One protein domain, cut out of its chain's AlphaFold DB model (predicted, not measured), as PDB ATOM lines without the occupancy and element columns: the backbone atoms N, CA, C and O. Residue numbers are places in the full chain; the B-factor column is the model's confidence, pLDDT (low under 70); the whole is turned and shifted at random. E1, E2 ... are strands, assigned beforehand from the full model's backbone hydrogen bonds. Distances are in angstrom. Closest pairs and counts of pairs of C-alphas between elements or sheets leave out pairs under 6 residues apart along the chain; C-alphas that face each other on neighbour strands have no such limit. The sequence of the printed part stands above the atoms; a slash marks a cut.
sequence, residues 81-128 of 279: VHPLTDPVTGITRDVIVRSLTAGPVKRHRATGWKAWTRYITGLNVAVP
ATOM      1  N   VAL A  81     -28.773 -10.182 -17.763       96.00
ATOM      2  CA  VAL A  81     -30.161 -10.590 -17.540       96.00
ATOM      3  C   VAL A  81     -31.050  -9.365 -17.721       96.00
ATOM      4  O   VAL A  81     -30.741  -8.298 -17.189       96.00
ATOM      5  N   HIS A  82     -32.115  -9.491 -18.511       94.81
ATOM      6  CA  HIS A  82     -33.068  -8.407 -18.741       94.81
ATOM      7  C   HIS A  82     -34.499  -8.957 -18.834       94.81
ATOM      8  O   HIS A  82     -34.701  -9.958 -19.531       94.81
ATOM      9  N   PRO A  83     -35.487  -8.331 -18.165       95.00
ATOM     10  CA  PRO A  83     -36.885  -8.709 -18.312       95.00
ATOM     11  C   PRO A  83     -37.372  -8.393 -19.726       95.00
ATOM     12  O   PRO A  83     -37.245  -7.268 -20.208       95.00
ATOM     13  N   LEU A  84     -37.948  -9.388 -20.396       94.12
ATOM     14  CA  LEU A  84     -38.574  -9.239 -21.705       94.12
ATOM     15  C   LEU A  84     -40.043  -9.637 -21.628       94.12
ATOM     16  O   LEU A  84     -40.400 -10.621 -20.983       94.12
ATOM     17  N   THR A  85     -40.887  -8.869 -22.314       93.44
ATOM     18  CA  THR A  85     -42.309  -9.192 -22.475       93.44
ATOM     19  C   THR A  85     -42.464 -10.047 -23.721       93.44
ATOM     20  O   THR A  85     -42.056  -9.631 -24.805       93.44
ATOM     21  N   ASP A  86     -43.034 -11.238 -23.576       91.00
ATOM     22  CA  ASP A  86     -43.373 -12.073 -24.726       91.00
ATOM     23  C   ASP A  86     -44.562 -11.447 -25.484       91.00
ATOM     24  O   ASP A  86     -45.601 -11.201 -24.866       91.00
ATOM     25  N   PRO A  87     -44.448 -11.172 -26.799       89.31
ATOM     26  CA  PRO A  87     -45.521 -10.540 -27.567       89.31
ATOM     27  C   PRO A  87     -46.789 -11.395 -27.670       89.31
ATOM     28  O   PRO A  87     -47.864 -10.842 -27.881       89.31
ATOM     29  N   VAL A  88     -46.682 -12.723 -27.543       92.69
ATOM     30  CA  VAL A  88     -47.835 -13.629 -27.678       92.69
ATOM     31  C   VAL A  88     -48.566 -13.785 -26.351       92.69
ATOM     32  O   VAL A  88     -49.792 -13.728 -26.305       92.69
ATOM     33  N   THR A  89     -47.820 -13.996 -25.265       93.00
ATOM     34  CA  THR A  89     -48.408 -14.269 -23.944       93.00
ATOM     35  C   THR A  89     -48.596 -13.020 -23.086       93.00
ATOM     36  O   THR A  89     -49.363 -13.060 -22.128       93.00
ATOM     37  N   GLY A  90     -47.909 -11.915 -23.396       92.12
ATOM     38  CA  GLY A  90     -47.950 -10.671 -22.620       92.12
ATOM     39  C   GLY A  90     -47.275 -10.758 -21.246       92.12
ATOM     40  O   GLY A  90     -47.330  -9.804 -20.475       92.12
ATOM     41  N   ILE A  91     -46.638 -11.885 -20.917       94.75
ATOM     42  CA  ILE A  91     -45.999 -12.114 -19.617       94.75
ATOM     43  C   ILE A  91     -44.540 -11.658 -19.686       94.75
ATOM     44  O   ILE A  91     -43.797 -12.045 -20.592       94.75
ATOM     45  N   THR A  92     -44.109 -10.872 -18.701       94.81
ATOM     46  CA  THR A  92     -42.707 -10.470 -18.536       94.81
ATOM     47  C   THR A  92     -41.907 -11.566 -17.850       94.81
ATOM     48  O   THR A  92     -42.279 -12.016 -16.764       94.81
ATOM     49  N   ARG A  93     -40.801 -11.991 -18.460       93.56
ATOM     50  CA  ARG A  93     -39.893 -13.002 -17.906       93.56
ATOM     51  C   ARG A  93     -38.455 -12.517 -17.984       93.56
ATOM     52  O   ARG A  93     -38.082 -11.856 -18.952       93.56
ATOM     53  N   ASP A  94     -37.647 -12.890 -17.002       94.69
ATOM     54  CA  ASP A  94     -36.215 -12.602 -17.015       94.69
ATOM     55  C   ASP A  94     -35.502 -13.521 -18.004       94.69
ATOM     56  O   ASP A  94     -35.607 -14.748 -17.933       94.69
ATOM     57  N   VAL A  95     -34.776 -12.922 -18.947       93.62
ATOM     58  CA  VAL A  95     -34.081 -13.644 -20.014       93.62
ATOM     59  C   VAL A  95     -32.585 -13.370 -19.946       93.62
ATOM     60  O   VAL A  95     -32.146 -12.237 -19.739       93.62
ATOM     61  N   ILE A  96     -31.791 -14.419 -20.166       95.25
ATOM     62  CA  ILE A  96     -30.336 -14.323 -20.302       95.25
ATOM     63  C   ILE A  96     -30.004 -13.912 -21.738       95.25
ATOM     64  O   ILE A  96     -30.261 -14.640 -22.698       95.25
ATOM     65  N   VAL A  97     -29.384 -12.748 -21.894       95.06
ATOM     66  CA  VAL A  97     -28.981 -12.200 -23.186       95.06
ATOM     67  C   VAL A  97     -27.631 -12.782 -23.599       95.06
ATOM     68  O   VAL A  97     -26.603 -12.525 -22.971       95.06
ATOM     69  N   ARG A  98     -27.618 -13.547 -24.698       93.81
ATOM     70  CA  ARG A  98     -26.397 -14.169 -25.238       93.81
ATOM     71  C   ARG A  98     -25.407 -13.146 -25.798       93.81
ATOM     72  O   ARG A  98     -24.207 -13.278 -25.562       93.81
ATOM     73  N   SER A  99     -25.902 -12.165 -26.546       93.69
ATOM     74  CA  SER A  99     -25.092 -11.160 -27.238       93.69
ATOM     75  C   SER A  99     -25.842  -9.841 -27.395       93.69
ATOM     76  O   SER A  99     -27.067  -9.806 -27.528       93.69
ATOM     77  N   LEU A 100     -25.080  -8.749 -27.389       94.94
ATOM     78  CA  LEU A 100     -25.570  -7.386 -27.553       94.94
ATOM     79  C   LEU A 100     -24.911  -6.751 -28.776       94.94
ATOM     80  O   LEU A 100     -23.732  -6.974 -29.043       94.94
ATOM     81  N   THR A 101     -25.669  -5.927 -29.487       94.56
ATOM     82  CA  THR A 101     -25.188  -5.080 -30.583       94.56
ATOM     83  C   THR A 101     -25.290  -3.618 -30.190       94.56
ATOM     84  O   THR A 101     -26.219  -3.209 -29.490       94.56
ATOM     85  N   ALA A 102     -24.312  -2.819 -30.607       93.50
ATOM     86  CA  ALA A 102     -24.391  -1.376 -30.454       93.50
ATOM     87  C   ALA A 102     -25.308  -0.801 -31.538       93.50
ATOM     88  O   ALA A 102     -25.175  -1.121 -32.716       93.50
ATOM     89  N   GLY A 103     -26.237   0.050 -31.122       92.00
ATOM     90  CA  GLY A 103     -27.057   0.852 -32.013       92.00
ATOM     91  C   GLY A 103     -26.297   2.014 -32.650       92.00
ATOM     92  O   GLY A 103     -25.098   2.191 -32.415       92.00
ATOM     93  N   PRO A 104     -27.006   2.868 -33.407       91.12
ATOM     94  CA  PRO A 104     -26.411   4.066 -33.982       91.12
ATOM     95  C   PRO A 104     -25.890   4.998 -32.881       91.12
ATOM     96  O   PRO A 104     -26.592   5.316 -31.915       91.12
ATOM     97  N   VAL A 105     -24.644   5.447 -33.038       94.12
ATOM     98  CA  VAL A 105     -23.973   6.334 -32.084       94.12
ATOM     99  C   VAL A 105     -24.354   7.782 -32.374       94.12
ATOM    100  O   VAL A 105     -24.030   8.327 -33.428       94.12
ATOM    101  N   LYS A 106     -25.005   8.432 -31.409       93.50
ATOM    102  CA  LYS A 106     -25.276   9.873 -31.422       93.50
ATOM    103  C   LYS A 106     -24.064  10.604 -30.853       93.50
ATOM    104  O   LYS A 106     -23.622  10.297 -29.747       93.50
ATOM    105  N   ARG A 107     -23.529  11.576 -31.596       95.31
ATOM    106  CA  ARG A 107     -22.384  12.402 -31.181       95.31
ATOM    107  C   ARG A 107     -22.734  13.879 -31.271       95.31
ATOM    108  O   ARG A 107     -23.124  14.354 -32.332       95.31
ATOM    109  N   HIS A 108     -22.503  14.611 -30.189       95.69
ATOM    110  CA  HIS A 108     -22.580  16.065 -30.174       95.69
ATOM    111  C   HIS A 108     -21.169  16.656 -30.300       95.69
ATOM    112  O   HIS A 108     -20.292  16.375 -29.481       95.69
ATOM    113  N   ARG A 109     -20.909  17.438 -31.358       93.75
ATOM    114  CA  ARG A 109     -19.547  17.913 -31.676       93.75
ATOM    115  C   ARG A 109     -19.024  18.927 -30.658       93.75
ATOM    116  O   ARG A 109     -17.859  18.830 -30.298       93.75
ATOM    117  N   ALA A 110     -19.867  19.852 -30.196       93.50
ATOM    118  CA  ALA A 110     -19.440  20.945 -29.319       93.50
ATOM    119  C   ALA A 110     -19.134  20.484 -27.884       93.50
ATOM    120  O   ALA A 110     -18.169  20.936 -27.287       93.50
ATOM    121  N   THR A 111     -19.920  19.547 -27.348       90.94
ATOM    122  CA  THR A 111     -19.749  19.034 -25.972       90.94
ATOM    123  C   THR A 111     -18.919  17.754 -25.912       90.94
ATOM    124  O   THR A 111     -18.618  17.262 -24.831       90.94
ATOM    125  N   GLY A 112     -18.605  17.150 -27.063       90.62
ATOM    126  CA  GLY A 112     -17.953  15.842 -27.141       90.62
ATOM    127  C   GLY A 112     -18.821  14.671 -26.661       90.62
ATOM    128  O   GLY A 112     -18.356  13.531 -26.684       90.62
ATOM    129  N   TRP A 113     -20.072  14.927 -26.263       91.81
ATOM    130  CA  TRP A 113     -20.988  13.921 -25.734       91.81
ATOM    131  C   TRP A 113     -21.285  12.840 -26.775       91.81
ATOM    132  O   TRP A 113     -21.522  13.128 -27.954       91.81
ATOM    133  N   LYS A 114     -21.271  11.583 -26.330       92.56
ATOM    134  CA  LYS A 114     -21.570  10.407 -27.147       92.56
ATOM    135  C   LYS A 114     -22.533   9.507 -26.391       92.56
ATOM    136  O   LYS A 114     -22.274   9.174 -25.238       92.56
ATOM    137  N   ALA A 115     -23.589   9.070 -27.060       91.44
ATOM    138  CA  ALA A 115     -24.511   8.078 -26.530       91.44
ATOM    139  C   ALA A 115     -24.954   7.118 -27.628       91.44
ATOM    140  O   ALA A 115     -25.103   7.493 -28.788       91.44
ATOM    141  N   TRP A 116     -25.181   5.869 -27.250       94.12
ATOM    142  CA  TRP A 116     -25.733   4.847 -28.125       94.12
ATOM    143  C   TRP A 116     -26.604   3.913 -27.303       94.12
ATOM    144  O   TRP A 116     -26.399   3.756 -26.100       94.12
ATOM    145  N   THR A 117     -27.571   3.286 -27.956       94.06
ATOM    146  CA  THR A 117     -28.439   2.285 -27.329       94.06
ATOM    147  C   THR A 117     -27.865   0.896 -27.574       94.06
ATOM    148  O   THR A 117     -27.205   0.670 -28.590       94.06
ATOM    149  N   ARG A 118     -28.076  -0.041 -26.649       94.81
ATOM    150  CA  ARG A 118     -27.703  -1.450 -26.837       94.81
ATOM    151  C   ARG A 118     -28.923  -2.216 -27.329       94.81
ATOM    152  O   ARG A 118     -30.016  -1.966 -26.841       94.81
ATOM    153  N   TYR A 119     -28.738  -3.150 -28.248       95.75
ATOM    154  CA  TYR A 119     -29.809  -3.986 -28.779       95.75
ATOM    155  C   TYR A 119     -29.507  -5.461 -28.553       95.75
ATOM    156  O   TYR A 119     -28.363  -5.898 -28.709       95.75
ATOM    157  N   ILE A 120     -30.532  -6.239 -28.215       95.00
ATOM    158  CA  ILE A 120     -30.429  -7.700 -28.216       95.00
ATOM    159  C   ILE A 120     -30.327  -8.168 -29.668       95.00
ATOM    160  O   ILE A 120     -31.205  -7.887 -30.486       95.00
ATOM    161  N   THR A 121     -29.251  -8.885 -29.988       92.62
ATOM    162  CA  THR A 121     -29.020  -9.433 -31.334       92.62
ATOM    163  C   THR A 121     -30.188 -10.310 -31.779       92.62
ATOM    164  O   THR A 121     -30.581 -11.214 -31.045       92.62
ATOM    165  N   GLY A 122     -30.716 -10.081 -32.982       89.56
ATOM    166  CA  GLY A 122     -31.793 -10.888 -33.569       89.56
ATOM    167  C   GLY A 122     -33.205 -10.423 -33.201       89.56
ATOM    168  O   GLY A 122     -34.077 -10.444 -34.059       89.56
ATOM    169  N   LEU A 123     -33.423  -9.947 -31.970       87.38
ATOM    170  CA  LEU A 123     -34.733  -9.441 -31.527       87.38
ATOM    171  C   LEU A 123     -34.900  -7.929 -31.734       87.38
ATOM    172  O   LEU A 123     -36.019  -7.431 -31.666       87.38
ATOM    173  N   ASN A 124     -33.805  -7.190 -31.962       89.31
ATOM    174  CA  ASN A 124     -33.793  -5.726 -32.117       89.31
ATOM    175  C   ASN A 124     -34.502  -4.973 -30.975       89.31
ATOM    176  O   ASN A 124     -34.934  -3.833 -31.137       89.31
ATOM    177  N   VAL A 125     -34.576  -5.587 -29.790       92.56
ATOM    178  CA  VAL A 125     -35.118  -4.960 -28.581       92.56
ATOM    179  C   VAL A 125     -34.044  -4.072 -27.965       92.56
ATOM    180  O   VAL A 125     -32.931  -4.530 -27.690       92.56
ATOM    181  N   ALA A 126     -34.381  -2.798 -27.767       92.94
ATOM    182  CA  ALA A 126     -33.515  -1.811 -27.139       92.94
ATOM    183  C   ALA A 126     -33.403  -2.071 -25.632       92.94
ATOM    184  O   ALA A 126     -34.397  -2.041 -24.914       92.94
ATOM    185  N   VAL A 127     -32.178  -2.268 -25.151       94.25
ATOM    186  CA  VAL A 127     -31.864  -2.406 -23.730       94.25
ATOM    187  C   VAL A 127     -31.325  -1.072 -23.214       94.25
ATOM    188  O   VAL A 127     -30.261  -0.626 -23.677       94.25
ATOM    189  N   PRO A 128     -32.012  -0.427 -22.255       92.44
ATOM    190  CA  PRO A 128     -31.535   0.818 -21.677       92.44
ATOM    191  C   PRO A 128     -30.210   0.615 -20.926       92.44
ATOM    192  O   PRO A 128     -29.824  -0.492 -20.527       92.44
TER     193      PRO A 128
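Overview. This is residues 81 to 128 of the 279 residues of an uncharacterized protein of Verticillium longisporum (UniProt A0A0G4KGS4). With little regular structure, two strand hairpins, E1 with E2 and E3 with E4, follow each other at a bend between E2 and E3, and the far tip of the second, residues 108 to 113, sticks out free. The tail folds back beside E4. There are 48 printed residues, no named helix and four named strands, E1 to E4 in order, holding 17 residues: all strand, in two antiparallel sheets of two. The rod is only just loose, close to extended, with a radius of gyration of the C-alphas of 14.0 A and spans of 46 by 19 by 16 A.

Arrangement. E1, residues 81 to 85, and E2, residues 92 to 97, form an antiparallel hairpin at 139 degrees; N 82 and O 95 are within hydrogen-bond range at 3.0 A. E2 runs on into E3, residues 100 to 102, at 80 degrees. E3 and E4, residues 118 to 120, form an antiparallel hairpin at 141 degrees; N 101 and O 119 are within range at 2.8 A. E1 is apart from E3 and E4.

Along the chain. E1 measures 13.2 A from C-alpha 81 at (-30.161, -10.590, -17.540), E2 14.6 A, E3 6.8 A, and E4 7.0 A to C-alpha 120 at (-30.429, -7.700, -28.216).

Size, cuts and confidence. The farthest C-alphas, of Thr 89 and Ala 110, are 45.9 A apart. The printed part has no cut. The link E3 to E4 is long, and no printed residue is under 70 in pLDDT.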